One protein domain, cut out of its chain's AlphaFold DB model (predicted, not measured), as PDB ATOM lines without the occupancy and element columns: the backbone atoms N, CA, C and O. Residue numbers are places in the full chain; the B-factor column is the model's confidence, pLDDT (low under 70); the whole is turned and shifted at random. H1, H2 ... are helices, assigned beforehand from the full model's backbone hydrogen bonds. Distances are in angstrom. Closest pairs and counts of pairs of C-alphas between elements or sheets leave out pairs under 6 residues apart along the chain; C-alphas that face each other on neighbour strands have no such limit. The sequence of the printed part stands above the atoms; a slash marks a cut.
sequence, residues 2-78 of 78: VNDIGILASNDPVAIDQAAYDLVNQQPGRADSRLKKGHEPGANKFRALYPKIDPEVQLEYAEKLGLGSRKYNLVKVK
ATOM      1  N   VAL A   2     -32.451   9.635 -46.245       97.00
ATOM      2  CA  VAL A   2     -32.962   9.417 -44.877       97.00
ATOM      3  C   VAL A   2     -32.612  10.628 -44.005       97.00
ATOM      4  O   VAL A   2     -31.922  11.528 -44.491       97.00
ATOM      5  N   ASN A   3     -33.133  10.693 -42.780       96.25
ATOM      6  CA  ASN A   3     -32.725  11.697 -41.793       96.25
ATOM      7  C   ASN A   3     -31.368  11.345 -41.169       96.25
ATOM      8  O   ASN A   3     -30.848  10.254 -41.399       96.25
ATOM      9  N   ASP A   4     -30.813  12.277 -40.395       96.69
ATOM     10  CA  ASP A   4     -29.637  12.015 -39.568       96.69
ATOM     11  C   ASP A   4     -29.901  10.871 -38.570       96.69
ATOM     12  O   ASP A   4     -30.992  10.770 -38.006       96.69
ATOM     13  N   ILE A   5     -28.902  10.005 -38.393       96.56
ATOM     14  CA  ILE A   5     -28.944   8.811 -37.529       96.56
ATOM     15  C   ILE A   5     -27.984   8.979 -36.337       96.56
ATOM     16  O   ILE A   5     -28.141   8.296 -35.323       96.56
ATOM     17  N   GLY A   6     -27.016   9.899 -36.432       96.00
ATOM     18  CA  GLY A   6     -25.933  10.078 -35.470       96.00
ATOM     19  C   GLY A   6     -24.583   9.565 -35.980       96.00
ATOM     20  O   GLY A   6     -24.356   9.427 -37.182       96.00
ATOM     21  N   ILE A   7     -23.669   9.299 -35.045       96.94
ATOM     22  CA  ILE A   7     -22.270   8.947 -35.322       96.94
ATOM     23  C   ILE A   7     -21.994   7.523 -34.838       96.94
ATOM     24  O   ILE A   7     -22.447   7.124 -33.765       96.94
ATOM     25  N   LEU A   8     -21.219   6.773 -35.620       97.94
ATOM     26  CA  LEU A   8     -20.713   5.458 -35.247       97.94
ATOM     27  C   LEU A   8     -19.192   5.513 -35.057       97.94
ATOM     28  O   LEU A   8     -18.509   6.307 -35.703       97.94
ATOM     29  N   ALA A   9     -18.660   4.634 -34.211       97.81
ATOM     30  CA  ALA A   9     -17.225   4.442 -34.033       97.81
ATOM     31  C   ALA A   9     -16.882   2.947 -33.961       97.81
ATOM     32  O   ALA A   9     -17.612   2.165 -33.355       97.81
ATOM     33  N   SER A  10     -15.767   2.559 -34.581       98.25
ATOM     34  CA  SER A  10     -15.207   1.203 -34.552       98.25
ATOM     35  C   SER A  10     -13.741   1.248 -34.981       98.25
ATOM     36  O   SER A  10     -13.346   2.134 -35.738       98.25
ATOM     37  N   ASN A  11     -12.960   0.261 -34.540       98.12
ATOM     38  CA  ASN A  11     -11.600   0.023 -35.030       98.12
ATOM     39  C   ASN A  11     -11.569  -0.911 -36.254       98.12
ATOM     40  O   ASN A  11     -10.522  -1.066 -36.873       98.12
ATOM     41  N   ASP A  12     -12.699  -1.541 -36.585       98.56
ATOM     42  CA  ASP A  12     -12.874  -2.352 -37.790       98.56
ATOM     43  C   ASP A  12     -13.583  -1.505 -38.869       98.56
ATOM     44  O   ASP A  12     -14.753  -1.133 -38.678       98.56
ATOM     45  N   PRO A  13     -12.893  -1.172 -39.980       98.12
ATOM     46  CA  PRO A  13     -13.415  -0.298 -41.025       98.12
ATOM     47  C   PRO A  13     -14.501  -0.957 -41.886       98.12
ATOM     48  O   PRO A  13     -15.333  -0.254 -42.452       98.12
ATOM     49  N   VAL A  14     -14.530  -2.288 -41.986       98.62
ATOM     50  CA  VAL A  14     -15.582  -2.996 -42.732       98.62
ATOM     51  C   VAL A  14     -16.842  -3.091 -41.875       98.62
ATOM     52  O   VAL A  14     -17.945  -2.832 -42.360       98.62
ATOM     53  N   ALA A  15     -16.682  -3.378 -40.582       98.75
ATOM     54  CA  ALA A  15     -17.792  -3.495 -39.644       98.75
ATOM     55  C   ALA A  15     -18.566  -2.176 -39.507       98.75
ATOM     56  O   ALA A  15     -19.796  -2.178 -39.446       98.75
ATOM     57  N   ILE A  16     -17.853  -1.043 -39.471       98.50
ATOM     58  CA  ILE A  16     -18.478   0.276 -39.311       98.50
ATOM     59  C   ILE A  16     -19.254   0.716 -40.545       98.50
ATOM     60  O   ILE A  16     -20.340   1.280 -40.412       98.50
ATOM     61  N   ASP A  17     -18.723   0.423 -41.732       98.12
ATOM     62  CA  ASP A  17     -19.363   0.769 -42.995       98.12
ATOM     63  C   ASP A  17     -20.587  -0.128 -43.241       98.12
ATOM     64  O   ASP A  17     -21.662   0.366 -43.589       98.12
ATOM     65  N   GLN A  18     -20.493  -1.425 -42.909       98.62
ATOM     66  CA  GLN A  18     -21.653  -2.321 -42.898       98.62
ATOM     67  C   GLN A  18     -22.745  -1.823 -41.936       98.62
ATOM     68  O   GLN A  18     -23.915  -1.753 -42.319       98.62
ATOM     69  N   ALA A  19     -22.385  -1.436 -40.707       98.44
ATOM     70  CA  ALA A  19     -23.346  -0.914 -39.737       98.44
ATOM     71  C   ALA A  19     -24.014   0.386 -40.222       98.44
ATOM     72  O   ALA A  19     -25.228   0.547 -40.080       98.44
ATOM     73  N   ALA A  20     -23.252   1.301 -40.830       98.12
ATOM     74  CA  ALA A  20     -23.790   2.532 -41.409       98.12
ATOM     75  C   ALA A  20     -24.776   2.242 -42.552       98.12
ATOM     76  O   ALA A  20     -25.883   2.792 -42.574       98.12
ATOM     77  N   TYR A  21     -24.407   1.345 -43.470       98.00
ATOM     78  CA  TYR A  21     -25.257   0.904 -44.575       98.00
ATOM     79  C   TYR A  21     -26.586   0.308 -44.082       98.00
ATOM     80  O   TYR A  21     -27.662   0.694 -44.558       98.00
ATOM     81  N   ASP A  22     -26.527  -0.581 -43.091       98.31
ATOM     82  CA  ASP A  22     -27.709  -1.224 -42.514       98.31
ATOM     83  C   ASP A  22     -28.622  -0.210 -41.825       98.31
ATOM     84  O   ASP A  22     -29.831  -0.195 -42.072       98.31
ATOM     85  N   LEU A  23     -28.057   0.681 -41.004       98.12
ATOM     86  CA  LEU A  23     -28.825   1.702 -40.293       98.12
ATOM     87  C   LEU A  23     -29.526   2.662 -41.257       98.12
ATOM     88  O   LEU A  23     -30.693   2.992 -41.040       98.12
ATOM     89  N   VAL A  24     -28.868   3.057 -42.352       97.88
ATOM     90  CA  VAL A  24     -29.498   3.844 -43.422       97.88
ATOM     91  C   VAL A  24     -30.684   3.090 -44.019       97.88
ATOM     92  O   VAL A  24     -31.769   3.660 -44.153       97.88
ATOM     93  N   ASN A  25     -30.522   1.807 -44.344       97.75
ATOM     94  CA  ASN A  25     -31.608   0.996 -44.890       97.75
ATOM     95  C   ASN A  25     -32.747   0.772 -43.883       97.75
ATOM     96  O   ASN A  25     -33.900   0.683 -44.301       97.75
ATOM     97  N   GLN A  26     -32.480   0.785 -42.579       98.06
ATOM     98  CA  GLN A  26     -33.503   0.690 -41.531       98.06
ATOM     99  C   GLN A  26     -34.301   1.984 -41.308       98.06
ATOM    100  O   GLN A  26     -35.395   1.925 -40.755       98.06
ATOM    101  N   GLN A  27     -33.822   3.152 -41.743       98.06
ATOM    102  CA  GLN A  27     -34.592   4.393 -41.591       98.06
ATOM    103  C   GLN A  27     -35.783   4.473 -42.559       98.06
ATOM    104  O   GLN A  27     -35.735   3.907 -43.653       98.06
ATOM    105  N   PRO A  28     -36.839   5.240 -42.235       97.25
ATOM    106  CA  PRO A  28     -37.801   5.668 -43.238       97.25
ATOM    107  C   PRO A  28     -37.141   6.623 -44.247       97.25
ATOM    108  O   PRO A  28     -36.372   7.525 -43.900       97.25
ATOM    109  N   GLY A  29     -37.442   6.421 -45.524       97.25
ATOM    110  CA  GLY A  29     -36.972   7.249 -46.620       97.25
ATOM    111  C   GLY A  29     -37.720   8.578 -46.692       97.25
ATOM    112  O   GLY A  29     -38.947   8.629 -46.662       97.25
ATOM    113  N   ARG A  30     -36.978   9.667 -46.867       97.00
ATOM    114  CA  ARG A  30     -37.514  11.026 -46.983       97.00
ATOM    115  C   ARG A  30     -38.262  11.245 -48.300       97.00
ATOM    116  O   ARG A  30     -37.683  11.038 -49.371       97.00
ATOM    117  N   ALA A  31     -39.504  11.722 -48.210       92.75
ATOM    118  CA  ALA A  31     -40.352  12.034 -49.363       92.75
ATOM    119  C   ALA A  31     -39.820  13.213 -50.199       92.75
ATOM    120  O   ALA A  31     -39.980  13.229 -51.413       92.75
ATOM    121  N   ASP A  32     -39.129  14.162 -49.568       94.75
ATOM    122  CA  ASP A  32     -38.535  15.344 -50.204       94.75
ATOM    123  C   ASP A  32     -37.136  15.080 -50.795       94.75
ATOM    124  O   ASP A  32     -36.336  15.994 -50.977       94.75
ATOM    125  N   SER A  33     -36.803  13.819 -51.084       94.62
ATOM    126  CA  SER A  33     -35.486  13.430 -51.590       94.62
ATOM    127  C   SER A  33     -35.552  12.797 -52.979       94.62
ATOM    128  O   SER A  33     -36.620  12.521 -53.511       94.62
ATOM    129  N   ARG A  34     -34.392  12.521 -53.591       94.19
ATOM    130  CA  ARG A  34     -34.312  11.846 -54.907       94.19
ATOM    131  C   ARG A  34     -34.788  10.384 -54.883       94.19
ATOM    132  O   ARG A  34     -34.839   9.747 -55.935       94.19
ATOM    133  N   LEU A  35     -35.088   9.843 -53.703       95.81
ATOM    134  CA  LEU A  35     -35.599   8.494 -53.521       95.81
ATOM    135  C   LEU A  35     -37.034   8.422 -54.066       95.81
ATOM    136  O   LEU A  35     -37.910   9.111 -53.562       95.81
ATOM    137  N   LYS A  36     -37.259   7.617 -55.112       93.12
ATOM    138  CA  LYS A  36     -38.584   7.465 -55.751       93.12
ATOM    139  C   LYS A  36     -39.396   6.269 -55.234       93.12
ATOM    140  O   LYS A  36     -40.569   6.144 -55.566       93.12
ATOM    141  N   LYS A  37     -38.745   5.338 -54.534       93.44
ATOM    142  CA  LYS A  37     -39.299   4.075 -54.017       93.44
ATOM    143  C   LYS A  37     -38.410   3.547 -52.888       93.44
ATOM    144  O   LYS A  37     -37.269   3.988 -52.781       93.44
ATOM    145  N   GLY A  38     -38.889   2.580 -52.107       93.56
ATOM    146  CA  GLY A  38     -38.119   2.019 -50.990       93.56
ATOM    147  C   GLY A  38     -38.057   2.964 -49.788       93.56
ATOM    148  O   GLY A  38     -36.997   3.144 -49.186       93.56
ATOM    149  N   HIS A  39     -39.173   3.639 -49.498       96.25
ATOM    150  CA  HIS A  39     -39.285   4.568 -48.368       96.25
ATOM    151  C   HIS A  39     -39.490   3.834 -47.043       96.25
ATOM    152  O   HIS A  39     -39.251   4.390 -45.976       96.25
ATOM    153  N   GLU A  40     -39.926   2.588 -47.094       97.00
ATOM    154  CA  GLU A  40     -40.133   1.740 -45.941       97.00
ATOM    155  C   GLU A  40     -38.800   1.377 -45.242       97.00
ATOM    156  O   GLU A  40     -37.769   1.169 -45.899       97.00
ATOM    157  N   PRO A  41     -38.783   1.314 -43.898       97.50
ATOM    158  CA  PRO A  41     -37.703   0.694 -43.135       97.50
ATOM    159  C   PRO A  41     -37.366  -0.711 -43.648       97.50
ATOM    160  O   PRO A  41     -38.256  -1.515 -43.909       97.50
ATOM    161  N   GLY A  42     -36.076  -1.008 -43.792       96.44
ATOM    162  CA  GLY A  42     -35.574  -2.281 -44.318       96.44
ATOM    163  C   GLY A  42     -35.434  -2.328 -45.843       96.44
ATOM    164  O   GLY A  42     -34.732  -3.195 -46.357       96.44
ATOM    165  N   ALA A  43     -36.023  -1.384 -46.585       96.06
ATOM    166  CA  ALA A  43     -35.781  -1.286 -48.020       96.06
ATOM    167  C   ALA A  43     -34.341  -0.861 -48.324       96.06
ATOM    168  O   ALA A  43     -33.800   0.049 -47.687       96.06
ATOM    169  N   ASN A  44     -33.758  -1.463 -49.364       95.81
ATOM    170  CA  ASN A  44     -32.438  -1.092 -49.860       95.81
ATOM    171  C   ASN A  44     -32.506   0.229 -50.645       95.81
ATOM    172  O   ASN A  44     -32.814   0.266 -51.842       95.81
ATOM    173  N   LYS A  45     -32.206   1.331 -49.959       96.06
ATOM    174  CA  LYS A  45     -32.309   2.690 -50.506       96.06
ATOM    175  C   LYS A  45     -31.207   2.995 -51.516       96.06
ATOM    176  O   LYS A  45     -31.445   3.721 -52.480       96.06
ATOM    177  N   PHE A  46     -30.028   2.402 -51.339       96.00
ATOM    178  CA  PHE A  46     -28.910   2.538 -52.274       96.00
ATOM    179  C   PHE A  46     -29.276   1.958 -53.641       96.00
ATOM    180  O   PHE A  46     -29.153   2.640 -54.659       96.00
ATOM    181  N   ARG A  47     -29.850   0.751 -53.661       95.25
ATOM    182  CA  ARG A  47     -30.348   0.109 -54.884       95.25
ATOM    183  C   ARG A  47     -31.576   0.815 -55.460       95.25
ATOM    184  O   ARG A  47     -31.767   0.824 -56.675       95.25
ATOM    185  N   ALA A  48     -32.404   1.438 -54.621       94.88
ATOM    186  CA  ALA A  48     -33.517   2.260 -55.091       94.88
ATOM    187  C   ALA A  48     -33.049   3.524 -55.842       94.88
ATOM    188  O   ALA A  48     -33.704   3.917 -56.810       94.88
ATOM    189  N   LEU A  49     -31.924   4.130 -55.439       94.88
ATOM    190  CA  LEU A  49     -31.307   5.265 -56.138       94.88
ATOM    191  C   LEU A  49     -30.493   4.837 -57.367       94.88
ATOM    192  O   LEU A  49     -30.599   5.469 -58.419       94.88
ATOM    193  N   TYR A  50     -29.711   3.762 -57.250       94.56
ATOM    194  CA  TYR A  50     -28.787   3.290 -58.282       94.56
ATOM    195  C   TYR A  50     -29.024   1.805 -58.604       94.56
ATOM    196  O   TYR A  50     -28.225   0.949 -58.240       94.56
ATOM    197  N   PRO A  51     -30.096   1.460 -59.338       94.19
ATOM    198  CA  PRO A  51     -30.527   0.068 -59.522       94.19
ATOM    199  C   PRO A  51     -29.574  -0.805 -60.349       94.19
ATOM    200  O   PRO A  51     -29.732  -2.023 -60.368       94.19
ATOM    201  N   LYS A  52     -28.624  -0.190 -61.063       96.19
ATOM    202  CA  LYS A  52     -27.625  -0.876 -61.897       96.19
ATOM    203  C   LYS A  52     -26.306  -1.144 -61.164       96.19
ATOM    204  O   LYS A  52     -25.428  -1.766 -61.746       96.19
ATOM    205  N   ILE A  53     -26.155  -0.633 -59.944       93.50
ATOM    206  CA  ILE A  53     -24.938  -0.759 -59.143       93.50
ATOM    207  C   ILE A  53     -25.291  -1.608 -57.931       93.50
ATOM    208  O   ILE A  53     -26.280  -1.334 -57.251       93.50
ATOM    209  N   ASP A  54     -24.497  -2.643 -57.677       94.81
ATOM    210  CA  ASP A  54     -24.592  -3.396 -56.436       94.81
ATOM    211  C   ASP A  54     -23.766  -2.679 -55.354       94.81
ATOM    212  O   ASP A  54     -22.539  -2.619 -55.474       94.81
ATOM    213  N   PRO A  55     -24.406  -2.086 -54.328       93.00
ATOM    214  CA  PRO A  55     -23.693  -1.356 -53.288       93.00
ATOM    215  C   PRO A  55     -22.852  -2.268 -52.382       93.00
ATOM    216  O   PRO A  55     -21.946  -1.773 -51.718       93.00
ATOM    217  N   GLU A  56     -23.114  -3.579 -52.341       96.50
ATOM    218  CA  GLU A  56     -22.416  -4.491 -51.426       96.50
ATOM    219  C   GLU A  56     -21.035  -4.924 -51.926       96.50
ATOM    220  O   GLU A  56     -20.219  -5.392 -51.131       96.50
ATOM    221  N   VAL A  57     -20.731  -4.713 -53.211       97.06
ATOM    222  CA  VAL A  57     -19.464  -5.137 -53.834       97.06
ATOM    223  C   VAL A  57     -18.247  -4.569 -53.101       97.06
ATOM    224  O   VAL A  57     -17.257  -5.276 -52.918       97.06
ATOM    225  N   GLN A  58     -18.312  -3.313 -52.650       96.12
ATOM    226  CA  GLN A  58     -17.207  -2.686 -51.922       96.12
ATOM    227  C   GLN A  58     -16.968  -3.353 -50.558       96.12
ATOM    228  O   GLN A  58     -15.823  -3.645 -50.218       96.12
ATOM    229  N   LEU A  59     -18.039  -3.633 -49.808       97.69
ATOM    230  CA  LEU A  59     -17.976  -4.280 -48.493       97.69
ATOM    231  C   LEU A  59     -17.485  -5.726 -48.607       97.69
ATOM    232  O   LEU A  59     -16.597  -6.144 -47.867       97.69
ATOM    233  N   GLU A  60     -18.029  -6.479 -49.567       98.31
ATOM    234  CA  GLU A  60     -17.618  -7.858 -49.837       98.31
ATOM    235  C   GLU A  60     -16.138  -7.933 -50.226       98.31
ATOM    236  O   GLU A  60     -15.400  -8.788 -49.737       98.31
ATOM    237  N   TYR A  61     -15.681  -7.033 -51.097       98.19
ATOM    238  CA  TYR A  61     -14.291  -7.029 -51.532       98.19
ATOM    239  C   TYR A  61     -13.333  -6.604 -50.411       98.19
ATOM    240  O   TYR A  61     -12.282  -7.223 -50.247       98.19
ATOM    241  N   ALA A  62     -13.702  -5.611 -49.595       98.38
ATOM    242  CA  ALA A  62     -12.901  -5.185 -48.447       98.38
ATOM    243  C   ALA A  62     -12.741  -6.297 -47.393       98.38
ATOM    244  O   ALA A  62     -11.637  -6.502 -46.884       98.38
ATOM    245  N   GLU A  63     -13.805  -7.060 -47.117       98.56
ATOM    246  CA  GLU A  63     -13.733  -8.245 -46.250       98.56
ATOM    247  C   GLU A  63     -12.828  -9.331 -46.855       98.56
ATOM    248  O   GLU A  63     -11.968  -9.869 -46.160       98.56
ATOM    249  N   LYS A  64     -12.936  -9.605 -48.166       98.50
ATOM    250  CA  LYS A  64     -12.054 -10.564 -48.868       98.50
ATOM    251  C   LYS A  64     -10.577 -10.171 -48.829       98.50
ATOM    252  O   LYS A  64      -9.721 -11.053 -48.808       98.50
ATOM    253  N   LEU A  65     -10.273  -8.872 -48.824       98.31
ATOM    254  CA  LEU A  65      -8.913  -8.353 -48.657       98.31
ATOM    255  C   LEU A  65      -8.402  -8.441 -47.208       98.31
ATOM    256  O   LEU A  65      -7.231  -8.160 -46.965       98.31
ATOM    257  N   GLY A  66      -9.252  -8.822 -46.249       98.31
ATOM    258  CA  GLY A  66      -8.891  -8.918 -44.838       98.31
ATOM    259  C   GLY A  66      -8.817  -7.568 -44.125       98.31
ATOM    260  O   GLY A  66      -8.154  -7.467 -43.096       98.31
ATOM    261  N   LEU A  67      -9.482  -6.527 -44.646       98.38
ATOM    262  CA  LEU A  67      -9.490  -5.197 -44.018       98.38
ATOM    263  C   LEU A  67     -10.361  -5.133 -42.753       98.38
ATOM    264  O   LEU A  67     -10.287  -4.157 -42.013       98.38
ATOM    265  N   GLY A  68     -11.184  -6.152 -42.515       98.31
ATOM    266  CA  GLY A  68     -12.129  -6.223 -41.408       98.31
ATOM    267  C   GLY A  68     -13.204  -7.273 -41.667       98.31
ATOM    268  O   GLY A  68     -13.104  -8.038 -42.629       98.31
ATOM    269  N   SER A  69     -14.241  -7.306 -40.834       98.44
ATOM    270  CA  SER A  69     -15.402  -8.178 -41.026       98.44
ATOM    271  C   SER A  69     -16.686  -7.391 -41.241       98.44
ATOM    272  O   SER A  69     -16.918  -6.360 -40.621       98.44
ATOM    273  N   ARG A  70     -17.593  -7.931 -42.058       98.31
ATOM    274  CA  ARG A  70     -18.968  -7.421 -42.174       98.31
ATOM    275  C   ARG A  70     -19.807  -7.722 -40.928       98.31
ATOM    276  O   ARG A  70     -20.892  -7.177 -40.764       98.31
ATOM    277  N   LYS A  71     -19.347  -8.600 -40.033       98.50
ATOM    278  CA  LYS A  71     -20.049  -8.895 -38.777       98.50
ATOM    279  C   LYS A  71     -19.751  -7.813 -37.749       98.50
ATOM    280  O   LYS A  71     -18.597  -7.498 -37.485       98.50
ATOM    281  N   TYR A  72     -20.794  -7.315 -37.102       98.44
ATOM    282  CA  TYR A  72     -20.676  -6.332 -36.035       98.44
ATOM    283  C   TYR A  72     -21.710  -6.593 -34.940       98.44
ATOM    284  O   TYR A  72     -22.717  -7.269 -35.151       98.44
ATOM    285  N   ASN A  73     -21.459  -6.025 -33.763       98.25
ATOM    286  CA  ASN A  73     -22.447  -5.898 -32.701       98.25
ATOM    287  C   ASN A  73     -22.660  -4.411 -32.421       98.25
ATOM    288  O   ASN A  73     -21.704  -3.700 -32.108       98.25
ATOM    289  N   LEU A  74     -23.900  -3.936 -32.531       97.62
ATOM    290  CA  LEU A  74     -24.212  -2.529 -32.307       97.62
ATOM    291  C   LEU A  74     -24.444  -2.267 -30.815       97.62
ATOM    292  O   LEU A  74     -25.449  -2.696 -30.247       97.62
ATOM    293  N   VAL A  75     -23.534  -1.522 -30.189       97.44
ATOM    294  CA  VAL A  75     -23.635  -1.117 -28.780       97.44
ATOM    295  C   VAL A  75     -23.974   0.367 -28.707       97.44
ATOM    296  O   VAL A  75     -23.230   1.205 -29.208       97.44
ATOM    297  N   LYS A  76     -25.097   0.708 -28.065       95.50
ATOM    298  CA  LYS A  76     -25.456   2.108 -27.810       95.50
ATOM    299  C   LYS A  76     -24.672   2.640 -26.617       95.50
ATOM    300  O   LYS A  76     -24.768   2.089 -25.522       95.50
ATOM    301  N   VAL A  77     -23.954   3.734 -26.836       91.00
ATOM    302  CA  VAL A  77     -23.278   4.502 -25.788       91.00
ATOM    303  C   VAL A  77     -24.203   5.647 -25.365       91.00
ATOM    304  O   VAL A  77     -24.890   6.219 -26.212       91.00
ATOM    305  N   LYS A  78     -24.289   5.904 -24.058       73.31
ATOM    306  CA  LYS A  78     -25.082   6.995 -23.474       73.31
ATOM    307  C   LYS A  78     -24.197   8.184 -23.153       73.31
ATOM    308  O   LYS A  78     -23.052   7.927 -22.721       73.31
TER     309      LYS A  78
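Overview. This is residues 2 to 78 of the 78 residues of an uncharacterized protein of Deltaproteobacteria bacterium (UniProt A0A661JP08). This flat model has little regular structure: H3 packs beside the first half of H1, H2 sits near H1's far end, and loops make up the rest. The printed part has 77 residues with helices H1, H2, H3 in order and no named strand; it is all helix, with 27 residues in named elements. It is only just compact, close to loose, with a radius of gyration of the C-alphas of 13.5 A and spans of 36 by 36 by 15 A.

Arrangement. H1, residues 13 to 26, touches H3, residues 57 to 64, with residues 14 to 18 alone; the closest C-alphas, Val 14 and Leu 59, are 6.4 A apart. They run opposite ways at 36 degrees, only just a steep tilt. H2, residues 45 to 49, is close to H1 but not clearly touching: the closest C-alphas, Asn 25 and Lys 45, are 5.9 A apart. H2 and H3 are apart. Every O i to N i+4 pair is within hydrogen-bond range in H2 and H3, 9 of 10 in H1.

Along the chain. H1 spans 20.1 A from C-alpha 13 at (-13.415, -0.298, -41.025), H2 6.3 A, and H3 10.4 A to C-alpha 64 at (-12.054, -10.564, -48.868).

Size, cuts and confidence. The farthest C-alphas, Lys 52 and Lys 78, are 39.3 A apart. The printed part has no cut, H1 to H2 is a long link, and no printed residue is under 70 in pLDDT.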